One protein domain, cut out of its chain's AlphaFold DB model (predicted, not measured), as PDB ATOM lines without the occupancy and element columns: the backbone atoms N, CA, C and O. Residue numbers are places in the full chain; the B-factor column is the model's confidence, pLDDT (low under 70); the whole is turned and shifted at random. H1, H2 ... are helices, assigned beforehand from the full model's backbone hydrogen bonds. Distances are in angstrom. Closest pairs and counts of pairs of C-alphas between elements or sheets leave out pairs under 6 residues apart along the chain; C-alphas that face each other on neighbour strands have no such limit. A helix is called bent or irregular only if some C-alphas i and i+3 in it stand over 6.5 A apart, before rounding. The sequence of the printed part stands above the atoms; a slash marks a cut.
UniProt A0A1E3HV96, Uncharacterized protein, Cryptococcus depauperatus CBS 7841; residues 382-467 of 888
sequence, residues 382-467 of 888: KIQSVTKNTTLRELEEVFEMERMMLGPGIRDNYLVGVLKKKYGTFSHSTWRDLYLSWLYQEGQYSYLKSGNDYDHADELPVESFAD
ATOM      1  N   LYS A 382     324.078 138.473 214.698       58.09
ATOM      2  CA  LYS A 382     323.163 139.009 215.718       58.09
ATOM      3  C   LYS A 382     322.733 140.450 215.451       58.09
ATOM      4  O   LYS A 382     321.585 140.794 215.728       58.09
ATOM      5  N   ILE A 383     323.604 141.298 214.899       67.31
ATOM      6  CA  ILE A 383     323.338 142.745 214.781       67.31
ATOM      7  C   ILE A 383     322.658 143.092 213.442       67.31
ATOM      8  O   ILE A 383     323.103 143.948 212.678       67.31
ATOM      9  N   GLN A 384     321.531 142.431 213.159       72.38
ATOM     10  CA  GLN A 384     320.712 142.711 211.967       72.38
ATOM     11  C   GLN A 384     320.020 144.082 212.032       72.38
ATOM     12  O   GLN A 384     319.680 144.656 210.997       72.38
ATOM     13  N   SER A 385     319.834 144.640 213.233       86.62
ATOM     14  CA  SER A 385     319.284 145.982 213.421       86.62
ATOM     15  C   SER A 385     319.779 146.630 214.713       86.62
ATOM     16  O   SER A 385     319.513 146.120 215.800       86.62
ATOM     17  N   VAL A 386     320.403 147.806 214.606       91.56
ATOM     18  CA  VAL A 386     320.602 148.699 215.756       91.56
ATOM     19  C   VAL A 386     319.257 149.342 216.079       91.56
ATOM     20  O   VAL A 386     318.729 150.119 215.281       91.56
ATOM     21  N   THR A 387     318.700 149.021 217.242       92.56
ATOM     22  CA  THR A 387     317.506 149.674 217.794       92.56
ATOM     23  C   THR A 387     317.924 150.872 218.663       92.56
ATOM     24  O   THR A 387     319.105 151.182 218.786       92.56
ATOM     25  N   LYS A 388     316.975 151.570 219.300       89.06
ATOM     26  CA  LYS A 388     317.330 152.554 220.342       89.06
ATOM     27  C   LYS A 388     317.807 151.909 221.651       89.06
ATOM     28  O   LYS A 388     318.495 152.562 222.433       89.06
ATOM     29  N   ASN A 389     317.430 150.649 221.870       91.44
ATOM     30  CA  ASN A 389     317.737 149.881 223.075       91.44
ATOM     31  C   ASN A 389     319.096 149.178 222.978       91.44
ATOM     32  O   ASN A 389     319.522 148.573 223.954       91.44
ATOM     33  N   THR A 390     319.749 149.253 221.812       93.19
ATOM     34  CA  THR A 390     321.095 148.730 221.577       93.19
ATOM     35  C   THR A 390     322.058 149.252 222.642       93.19
ATOM     36  O   THR A 390     322.030 150.441 222.980       93.19
ATOM     37  N   THR A 391     322.879 148.360 223.189       94.94
ATOM     38  CA  THR A 391     323.842 148.695 224.245       94.94
ATOM     39  C   THR A 391     325.022 149.486 223.679       94.94
ATOM     40  O   THR A 391     325.254 149.536 222.467       94.94
ATOM     41  N   LEU A 392     325.811 150.109 224.558       93.81
ATOM     42  CA  LEU A 392     327.052 150.770 224.140       93.81
ATOM     43  C   LEU A 392     328.056 149.778 223.524       93.81
ATOM     44  O   LEU A 392     328.776 150.149 222.603       93.81
ATOM     45  N   ARG A 393     328.058 148.520 223.976       93.44
ATOM     46  CA  ARG A 393     328.903 147.449 223.433       93.44
ATOM     47  C   ARG A 393     328.465 146.992 222.042       93.44
ATOM     48  O   ARG A 393     329.290 146.896 221.143       93.44
ATOM     49  N   GLU A 394     327.169 146.777 221.826       94.62
ATOM     50  CA  GLU A 394     326.641 146.435 220.496       94.62
ATOM     51  C   GLU A 394     326.889 147.569 219.478       94.62
ATOM     52  O   GLU A 394     327.131 147.312 218.298       94.62
ATOM     53  N   LEU A 395     326.873 148.835 219.920       95.62
ATOM     54  CA  LEU A 395     327.290 149.970 219.088       95.62
ATOM     55  C   LEU A 395     328.795 149.989 218.798       95.62
ATOM     56  O   LEU A 395     329.179 150.321 217.676       95.62
ATOM     57  N   GLU A 396     329.641 149.638 219.767       94.88
ATOM     58  CA  GLU A 396     331.080 149.460 219.550       94.88
ATOM     59  C   GLU A 396     331.362 148.364 218.513       94.88
ATOM     60  O   GLU A 396     332.074 148.630 217.544       94.88
ATOM     61  N   GLU A 397     330.739 147.189 218.637       94.94
ATOM     62  CA  GLU A 397     330.876 146.097 217.662       94.94
ATOM     63  C   GLU A 397     330.465 146.553 216.246       94.94
ATOM     64  O   GLU A 397     331.147 146.249 215.265       94.94
ATOM     65  N   VAL A 398     329.417 147.379 216.121       95.69
ATOM     66  CA  VAL A 398     329.025 148.017 214.849       95.69
ATOM     67  C   VAL A 398     330.060 149.028 214.344       95.69
ATOM     68  O   VAL A 398     330.330 149.070 213.138       95.69
ATOM     69  N   PHE A 399     330.642 149.853 215.218       96.00
ATOM     70  CA  PHE A 399     331.659 150.832 214.828       96.00
ATOM     71  C   PHE A 399     332.969 150.167 214.399       96.00
ATOM     72  O   PHE A 399     333.553 150.601 213.402       96.00
ATOM     73  N   GLU A 400     333.407 149.102 215.074       94.06
ATOM     74  CA  GLU A 400     334.555 148.298 214.649       94.06
ATOM     75  C   GLU A 400     334.290 147.592 213.321       94.06
ATOM     76  O   GLU A 400     335.074 147.757 212.383       94.06
ATOM     77  N   MET A 401     333.165 146.879 213.204       92.50
ATOM     78  CA  MET A 401     332.770 146.146 211.998       92.50
ATOM     79  C   MET A 401     332.743 147.061 210.767       92.50
ATOM     80  O   MET A 401     333.425 146.789 209.778       92.50
ATOM     81  N   GLU A 402     332.014 148.181 210.819       92.81
ATOM     82  CA  GLU A 402     331.922 149.113 209.689       92.81
ATOM     83  C   GLU A 402     333.277 149.752 209.360       92.81
ATOM     84  O   GLU A 402     333.666 149.830 208.191       92.81
ATOM     85  N   ARG A 403     334.048 150.174 210.371       88.12
ATOM     86  CA  ARG A 403     335.375 150.780 210.173       88.12
ATOM     87  C   ARG A 403     336.367 149.790 209.554       88.12
ATOM     88  O   ARG A 403     337.139 150.183 208.676       88.12
ATOM     89  N   MET A 404     336.312 148.521 209.951       81.75
ATOM     90  CA  MET A 404     337.128 147.434 209.404       81.75
ATOM     91  C   MET A 404     336.712 147.084 207.967       81.75
ATOM     92  O   MET A 404     337.555 147.070 207.070       81.75
ATOM     93  N   MET A 405     335.411 146.886 207.712       73.00
ATOM     94  CA  MET A 405     334.867 146.608 206.376       73.00
ATOM     95  C   MET A 405     335.206 147.710 205.367       73.00
ATOM     96  O   MET A 405     335.533 147.428 204.206       73.00
ATOM     97  N   LEU A 406     335.110 148.972 205.789       74.69
ATOM     98  CA  LEU A 406     335.291 150.128 204.921       74.69
ATOM     99  C   LEU A 406     336.775 150.486 204.709       74.69
ATOM    100  O   LEU A 406     337.118 150.925 203.602       74.69
ATOM    101  N   GLY A 407     337.636 150.228 205.700       69.12
ATOM    102  CA  GLY A 407     339.101 150.291 205.615       69.12
ATOM    103  C   GLY A 407     339.742 151.601 206.115       69.12
ATOM    104  O   GLY A 407     339.063 152.621 206.278       69.12
ATOM    105  N   PRO A 408     341.070 151.600 206.355       69.12
ATOM    106  CA  PRO A 408     341.794 152.747 206.903       69.12
ATOM    107  C   PRO A 408     341.789 153.965 205.962       69.12
ATOM    108  O   PRO A 408     341.806 153.838 204.740       69.12
ATOM    109  N   GLY A 409     341.813 155.169 206.546       64.94
ATOM    110  CA  GLY A 409     341.877 156.440 205.805       64.94
ATOM    111  C   GLY A 409     340.527 157.018 205.356       64.94
ATOM    112  O   GLY A 409     340.497 157.998 204.609       64.94
ATOM    113  N   ILE A 410     339.405 156.444 205.797       76.25
ATOM    114  CA  ILE A 410     338.070 156.989 205.529       76.25
ATOM    115  C   ILE A 410     337.748 158.186 206.418       76.25
ATOM    116  O   ILE A 410     338.122 158.249 207.582       76.25
ATOM    117  N   ARG A 411     337.019 159.142 205.835       81.81
ATOM    118  CA  ARG A 411     336.521 160.336 206.525       81.81
ATOM    119  C   ARG A 411     335.309 159.981 207.377       81.81
ATOM    120  O   ARG A 411     334.350 159.415 206.856       81.81
ATOM    121  N   ASP A 412     335.289 160.443 208.619       87.38
ATOM    122  CA  ASP A 412     334.236 160.147 209.602       87.38
ATOM    123  C   ASP A 412     332.834 160.506 209.091       87.38
ATOM    124  O   ASP A 412     331.897 159.725 209.220       87.38
ATOM    125  N   ASN A 413     332.697 161.642 208.396       84.62
ATOM    126  CA  ASN A 413     331.440 162.060 207.758       84.62
ATOM    127  C   ASN A 413     330.867 161.016 206.775       84.62
ATOM    128  O   ASN A 413     329.656 160.977 206.582       84.62
ATOM    129  N   TYR A 414     331.714 160.210 206.123       84.81
ATOM    130  CA  TYR A 414     331.267 159.147 205.220       84.81
ATOM    131  C   TYR A 414     330.794 157.925 206.011       84.81
ATOM    132  O   TYR A 414     329.693 157.450 205.761       84.81
ATOM    133  N   LEU A 415     331.570 157.475 207.005       90.00
ATOM    134  CA  LEU A 415     331.197 156.371 207.898       90.00
ATOM    135  C   LEU A 415     329.884 156.666 208.645       90.00
ATOM    136  O   LEU A 415     328.966 155.859 208.599       90.00
ATOM    137  N   VAL A 416     329.724 157.867 209.208       94.38
ATOM    138  CA  VAL A 416     328.460 158.344 209.809       94.38
ATOM    139  C   VAL A 416     327.301 158.333 208.797       94.38
ATOM    140  O   VAL A 416     326.164 158.016 209.150       94.38
ATOM    141  N   GLY A 417     327.579 158.629 207.524       89.75
ATOM    142  CA  GLY A 417     326.615 158.501 206.431       89.75
ATOM    143  C   GLY A 417     326.221 157.049 206.127       89.75
ATOM    144  O   GLY A 417     325.040 156.785 205.897       89.75
ATOM    145  N   VAL A 418     327.174 156.108 206.166       90.31
ATOM    146  CA  VAL A 418     326.920 154.663 206.012       90.31
ATOM    147  C   VAL A 418     326.122 154.128 207.199       90.31
ATOM    148  O   VAL A 418     325.067 153.542 206.976       90.31
ATOM    149  N   LEU A 419     326.545 154.413 208.434       94.69
ATOM    150  CA  LEU A 419     325.851 154.041 209.671       94.69
ATOM    151  C   LEU A 419     324.385 154.498 209.639       94.69
ATOM    152  O   LEU A 419     323.469 153.690 209.792       94.69
ATOM    153  N   LYS A 420     324.143 155.775 209.310       95.12
ATOM    154  CA  LYS A 420     322.784 156.299 209.135       95.12
ATOM    155  C   LYS A 420     322.013 155.573 208.025       95.12
ATOM    156  O   LYS A 420     320.827 155.315 208.203       95.12
ATOM    157  N   LYS A 421     322.637 155.271 206.879       93.62
ATOM    158  CA  LYS A 421     321.966 154.606 205.746       93.62
ATOM    159  C   LYS A 421     321.627 153.138 206.039       93.62
ATOM    160  O   LYS A 421     320.571 152.691 205.608       93.62
ATOM    161  N   LYS A 422     322.516 152.406 206.715       94.81
ATOM    162  CA  LYS A 422     322.387 150.965 206.988       94.81
ATOM    163  C   LYS A 422     321.464 150.685 208.174       94.81
ATOM    164  O   LYS A 422     320.642 149.785 208.087       94.81
ATOM    165  N   TYR A 423     321.574 151.473 209.245       94.81
ATOM    166  CA  TYR A 423     320.898 151.191 210.515       94.81
ATOM    167  C   TYR A 423     319.728 152.134 210.839       94.81
ATOM    168  O   TYR A 423     318.823 151.752 211.572       94.81
ATOM    169  N   GLY A 424     319.704 153.355 210.288       92.69
ATOM    170  CA  GLY A 424     318.526 154.243 210.266       92.69
ATOM    171  C   GLY A 424     318.052 154.867 211.590       92.69
ATOM    172  O   GLY A 424     317.423 155.924 211.550       92.69
ATOM    173  N   THR A 425     318.356 154.274 212.745       89.75
ATOM    174  CA  THR A 425     317.744 154.592 214.050       89.75
ATOM    175  C   THR A 425     318.096 155.958 214.615       89.75
ATOM    176  O   THR A 425     317.214 156.688 215.067       89.75
ATOM    177  N   PHE A 426     319.378 156.318 214.604       94.31
ATOM    178  CA  PHE A 426     319.845 157.587 215.154       94.31
ATOM    179  C   PHE A 426     319.922 158.695 214.087       94.31
ATOM    180  O   PHE A 426     320.070 158.453 212.885       94.31
ATOM    181  N   SER A 427     319.820 159.956 214.521       94.06
ATOM    182  CA  SER A 427     319.974 161.110 213.623       94.06
ATOM    183  C   SER A 427     321.415 161.219 213.094       94.06
ATOM    184  O   SER A 427     322.332 160.642 213.668       94.06
ATOM    185  N   HIS A 428     321.660 161.986 212.021       92.12
ATOM    186  CA  HIS A 428     323.032 162.149 211.500       92.12
ATOM    187  C   HIS A 428     323.979 162.789 212.533       92.12
ATOM    188  O   HIS A 428     325.157 162.443 212.578       92.12
ATOM    189  N   SER A 429     323.491 163.727 213.349       89.38
ATOM    190  CA  SER A 429     324.263 164.285 214.465       89.38
ATOM    191  C   SER A 429     324.471 163.234 215.551       89.38
ATOM    192  O   SER A 429     325.603 162.961 215.899       89.38
ATOM    193  N   THR A 430     323.423 162.525 215.973       94.19
ATOM    194  CA  THR A 430     323.538 161.481 217.007       94.19
ATOM    195  C   THR A 430     324.518 160.365 216.611       94.19
ATOM    196  O   THR A 430     325.369 160.001 217.413       94.19
ATOM    197  N   TRP A 431     324.480 159.877 215.363       96.31
ATOM    198  CA  TRP A 431     325.476 158.930 214.838       96.31
ATOM    199  C   TRP A 431     326.893 159.511 214.820       96.31
ATOM    200  O   TRP A 431     327.843 158.789 215.104       96.31
ATOM    201  N   ARG A 432     327.047 160.802 214.490       94.38
ATOM    202  CA  ARG A 432     328.340 161.499 214.549       94.38
ATOM    203  C   ARG A 432     328.865 161.533 215.979       94.38
ATOM    204  O   ARG A 432     330.025 161.212 216.196       94.38
ATOM    205  N   ASP A 433     328.024 161.937 216.916       94.19
ATOM    206  CA  ASP A 433     328.419 162.213 218.289       94.19
ATOM    207  C   ASP A 433     328.750 160.900 219.019       94.19
ATOM    208  O   ASP A 433     329.814 160.809 219.623       94.19
ATOM    209  N   LEU A 434     327.941 159.844 218.838       95.81
ATOM    210  CA  LEU A 434     328.240 158.487 219.323       95.81
ATOM    211  C   LEU A 434     329.558 157.945 218.745       95.81
ATOM    212  O   LEU A 434     330.418 157.504 219.505       95.81
ATOM    213  N   TYR A 435     329.749 158.019 217.422       95.31
ATOM    214  CA  TYR A 435     330.974 157.532 216.780       95.31
ATOM    215  C   TYR A 435     332.217 158.335 217.199       95.31
ATOM    216  O   TYR A 435     333.276 157.747 217.385       95.31
ATOM    217  N   LEU A 436     332.121 159.660 217.375       92.75
ATOM    218  CA  LEU A 436     333.248 160.470 217.853       92.75
ATOM    219  C   LEU A 436     333.552 160.205 219.334       92.75
ATOM    220  O   LEU A 436     334.725 160.150 219.703       92.75
ATOM    221  N   SER A 437     332.530 159.996 220.170       95.38
ATOM    222  CA  SER A 437     332.713 159.552 221.555       95.38
ATOM    223  C   SER A 437     333.406 158.190 221.620       95.38
ATOM    224  O   SER A 437     334.351 158.051 222.390       95.38
ATOM    225  N   TRP A 438     333.029 157.226 220.778       96.62
ATOM    226  CA  TRP A 438     333.738 155.947 220.660       96.62
ATOM    227  C   TRP A 438     335.179 156.119 220.146       96.62
ATOM    228  O   TRP A 438     336.127 155.703 220.805       96.62
ATOM    229  N   LEU A 439     335.366 156.823 219.022       94.12
ATOM    230  CA  LEU A 439     336.661 157.024 218.356       94.12
ATOM    231  C   LEU A 439     337.720 157.666 219.265       94.12
ATOM    232  O   LEU A 439     338.898 157.320 219.167       94.12
ATOM    233  N   TYR A 440     337.316 158.612 220.116       94.19
ATOM    234  CA  TYR A 440     338.199 159.251 221.091       94.19
ATOM    235  C   TYR A 440     338.147 158.600 222.479       94.19
ATOM    236  O   TYR A 440     338.902 159.024 223.356       94.19
ATOM    237  N   GLN A 441     337.300 157.585 222.691       94.44
ATOM    238  CA  GLN A 441     337.024 156.938 223.980       94.44
ATOM    239  C   GLN A 441     336.642 157.968 225.065       94.44
ATOM    240  O   GLN A 441     337.282 158.105 226.111       94.44
ATOM    241  N   GLU A 442     335.649 158.801 224.763       92.44
ATOM    242  CA  GLU A 442     335.168 159.911 225.591       92.44
ATOM    243  C   GLU A 442     333.676 159.771 225.919       92.44
ATOM    244  O   GLU A 442     332.918 159.085 225.232       92.44
ATOM    245  N   GLY A 443     333.237 160.445 226.987       92.75
ATOM    246  CA  GLY A 443     331.846 160.396 227.435       92.75
ATOM    247  C   GLY A 443     331.410 158.966 227.760       92.75
ATOM    248  O   GLY A 443     332.012 158.315 228.613       92.75
ATOM    249  N   GLN A 444     330.384 158.481 227.060       89.50
ATOM    250  CA  GLN A 444     329.822 157.137 227.241       89.50
ATOM    251  C   GLN A 444     330.828 156.005 226.966       89.50
ATOM    252  O   GLN A 444     330.711 154.953 227.576       89.50
ATOM    253  N   TYR A 445     331.849 156.230 226.132       95.00
ATOM    254  CA  TYR A 445     332.871 155.228 225.785       95.00
ATOM    255  C   TYR A 445     334.186 155.411 226.562       95.00
ATOM    256  O   TYR A 445     335.246 154.952 226.144       95.00
ATOM    257  N   SER A 446     334.145 156.109 227.701       92.12
ATOM    258  CA  SER A 446     335.332 156.327 228.541       92.12
ATOM    259  C   SER A 446     335.823 155.070 229.273       92.12
ATOM    260  O   SER A 446     337.004 155.010 229.616       92.12
ATOM    261  N   TYR A 447     334.984 154.036 229.432       90.75
ATOM    262  CA  TYR A 447     335.389 152.729 229.978       90.75
ATOM    263  C   TYR A 447     336.476 152.043 229.125       90.75
ATOM    264  O   TYR A 447     337.378 151.396 229.656       90.75
ATOM    265  N   LEU A 448     336.501 152.309 227.815       90.31
ATOM    266  CA  LEU A 448     337.540 151.824 226.897       90.31
ATOM    267  C   LEU A 448     338.946 152.385 227.194       90.31
ATOM    268  O   LEU A 448     339.934 151.849 226.696       90.31
ATOM    269  N   LYS A 449     339.054 153.451 228.007       89.69
ATOM    270  CA  LYS A 449     340.334 153.961 228.534       89.69
ATOM    271  C   LYS A 449     340.729 153.356 229.880       89.69
ATOM    272  O   LYS A 449     341.922 153.350 230.174       89.69
ATOM    273  N   SER A 450     339.781 152.909 230.713       84.56
ATOM    274  CA  SER A 450     340.111 152.313 232.020       84.56
ATOM    275  C   SER A 450     340.545 150.854 231.891       84.56
ATOM    276  O   SER A 450     341.375 150.402 232.677       84.56
ATOM    277  N   GLY A 451     340.027 150.130 230.891       78.06
ATOM    278  CA  GLY A 451     340.485 148.791 230.496       78.06
ATOM    279  C   GLY A 451     340.175 147.655 231.480       78.06
ATOM    280  O   GLY A 451     340.435 146.502 231.147       78.06
ATOM    281  N   ASN A 452     339.612 147.967 232.652       64.81
ATOM    282  CA  ASN A 452     339.343 147.019 233.738       64.81
ATOM    283  C   ASN A 452     337.845 146.774 234.009       64.81
ATOM    284  O   ASN A 452     337.516 145.749 234.594       64.81
ATOM    285  N   ASP A 453     336.948 147.675 233.588       63.34
ATOM    286  CA  ASP A 453     335.532 147.679 234.000       63.34
ATOM    287  C   ASP A 453     334.586 147.369 232.821       63.34
ATOM    288  O   ASP A 453     333.845 148.235 232.351       63.34
ATOM    289  N   TYR A 454     334.623 146.134 232.305       73.19
ATOM    290  CA  TYR A 454     333.748 145.712 231.195       73.19
ATOM    291  C   TYR A 454     332.299 145.431 231.627       73.19
ATOM    292  O   TYR A 454     331.376 145.685 230.852       73.19
ATOM    293  N   ASP A 455     332.083 144.983 232.867       75.00
ATOM    294  CA  ASP A 455     330.777 144.527 233.380       75.00
ATOM    295  C   ASP A 455     329.686 145.623 233.396       75.00
ATOM    296  O   ASP A 455     328.502 145.326 233.534       75.00
ATOM    297  N   HIS A 456     330.055 146.898 233.233       70.25
ATOM    298  CA  HIS A 456     329.118 148.027 233.169       70.25
ATOM    299  C   HIS A 456     328.702 148.436 231.742       70.25
ATOM    300  O   HIS A 456     327.827 149.289 231.590       70.25
ATOM    301  N   ALA A 457     329.294 147.857 230.691       71.31
ATOM    302  CA  ALA A 457     328.959 148.195 229.302       71.31
ATOM    303  C   ALA A 457     327.673 147.505 228.796       71.31
ATOM    304  O   ALA A 457     326.985 148.050 227.929       71.31
ATOM    305  N   ASP A 458     327.341 146.335 229.352       77.56
ATOM    306  CA  ASP A 458     326.228 145.486 228.899       77.56
ATOM    307  C   ASP A 458     324.846 145.973 229.385       77.56
ATOM    308  O   ASP A 458     323.841 145.722 228.724       77.56
ATOM    309  N   GLU A 459     324.772 146.702 230.506       78.88
ATOM    310  CA  GLU A 459     323.499 147.114 231.132       78.88
ATOM    311  C   GLU A 459     323.010 148.526 230.744       78.88
ATOM    312  O   GLU A 459     321.943 148.953 231.189       78.88
ATOM    313  N   LEU A 460     323.759 149.277 229.924       77.12
ATOM    314  CA  LEU A 460     323.467 150.685 229.614       77.12
ATOM    315  C   LEU A 460     322.851 150.882 228.209       77.12
ATOM    316  O   LEU A 460     323.592 151.012 227.227       77.12
ATOM    317  N   PRO A 461     321.508 150.979 228.082       80.06
ATOM    318  CA  PRO A 461     320.852 151.322 226.824       80.06
ATOM    319  C   PRO A 461     321.007 152.814 226.491       80.06
ATOM    320  O   PRO A 461     320.855 153.699 227.345       80.06
ATOM    321  N   VAL A 462     321.231 153.096 225.207       79.38
ATOM    322  CA  VAL A 462     321.528 154.440 224.673       79.38
ATOM    323  C   VAL A 462     320.404 155.460 224.914       79.38
ATOM    324  O   VAL A 462     320.676 156.655 225.046       79.38
ATOM    325  N   GLU A 463     319.142 155.025 224.997       59.25
ATOM    326  CA  GLU A 463     317.993 155.939 225.095       59.25
ATOM    327  C   GLU A 463     317.910 156.716 226.429       59.25
ATOM    328  O   GLU A 463     317.344 157.809 226.458       59.25
ATOM    329  N   SER A 464     318.554 156.233 227.501       55.06
ATOM    330  CA  SER A 464     318.488 156.815 228.859       55.06
ATOM    331  C   SER A 464     318.999 158.262 229.001       55.06
ATOM    332  O   SER A 464     318.705 158.911 230.001       55.06
ATOM    333  N   PHE A 465     319.707 158.796 227.997       50.09
ATOM    334  CA  PHE A 465     320.241 160.168 227.991       50.09
ATOM    335  C   PHE A 465     319.771 161.032 226.806       50.09
ATOM    336  O   PHE A 465     320.235 162.161 226.647       50.09
ATOM    337  N   ALA A 466     318.864 160.539 225.957       49.00
ATOM    338  CA  ALA A 466     318.430 161.274 224.764       49.00
ATOM    339  C   ALA A 466     317.418 162.400 225.073       49.00
ATOM    340  O   ALA A 466     317.472 163.473 224.460       49.00
ATOM    341  N   ASP A 467     316.502 162.168 226.018       42.50
ATOM    342  CA  ASP A 467     315.353 163.054 226.277       42.50
ATOM    343  C   ASP A 467     315.683 164.239 227.211       42.50
ATOM    344  O   ASP A 467     315.060 165.302 227.145       42.50
TER     345      ASP A 467
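Overview. This is residues 382 to 467 of the 888 residues of an uncharacterized protein of Cryptococcus depauperatus CBS 7841 (UniProt A0A1E3HV96). Three helices, H1, H2 and H3, set at steep angles to one another, make a rounded body, with H2 across one end and H1 and H3 crossing at about a right angle. The two short helices H4 and H5 lie at the end away from H2, joined there by a long stretch without a named helix. The printed part has 86 residues, with five named helices in the order H1 to H5 and no named strand; its class is all helix. It is compact, with a radius of gyration of the C-alphas of 12.4 A and spans of 30 by 27 by 25 A.

Along the chain. H1, residues 392 to 406, begins at C-alpha 392 (327.052, 150.770, 224.140) and is 20.9 A long. H2, residues 412 to 423, is 16.1 A long. H3, residues 428 to 440, is 18.2 A long and ends at C-alpha 440 (338.199, 159.251, 221.091). H4 holds residues 447 to 450. H5, residues 462 to 465, ends at C-alpha 465 (320.241, 160.168, 227.991) and is only just irregular: C-alphas 462 and 465 are 6.7 A apart.

Arrangement. H1, with residues 402 to 403 alone, and H2 only just touch, with 3 pairs of C-alphas within 8 A, the closest Arg 403 and Leu 415 at 7.3 A. They run opposite ways at a steep tilt of 67 degrees, only just short of about perpendicular. H2 and H3 touch, the closest C-alphas being those of Val 416 and Arg 432, 5.7 A apart; they run opposite ways at a steep tilt of 61 degrees. H1 and H3 are close but not clearly touching, about perpendicular at 90 degrees, with the C-alphas of Phe 399 and Tyr 435 closest at 7.0 A. H4 is apart from H3, but only just, at 8.4 A. H1 and H5 are close but not clearly touching, with the C-alphas of Leu 392 and Val 462 closest at 6.7 A. In H1, H2 and H3 every O i to N i+4 pair is within hydrogen-bond range; H4 and H5 are too short for such a pair, and of O i to N i+3 pairs 1 of 1 is within range in H4 and 0 of 1 in H5.

Size, cuts and confidence. The C-alphas of Pro 408 and Asp 467 are the two farthest apart, at 34.4 A. The printed part has no cut. The link from H4 to H5, 11 residues, is long. The mean pLDDT of the printed part is 84.9; residues 382 to 383, 407 to 409, 452 to 453 and 463 to 467 are under 70.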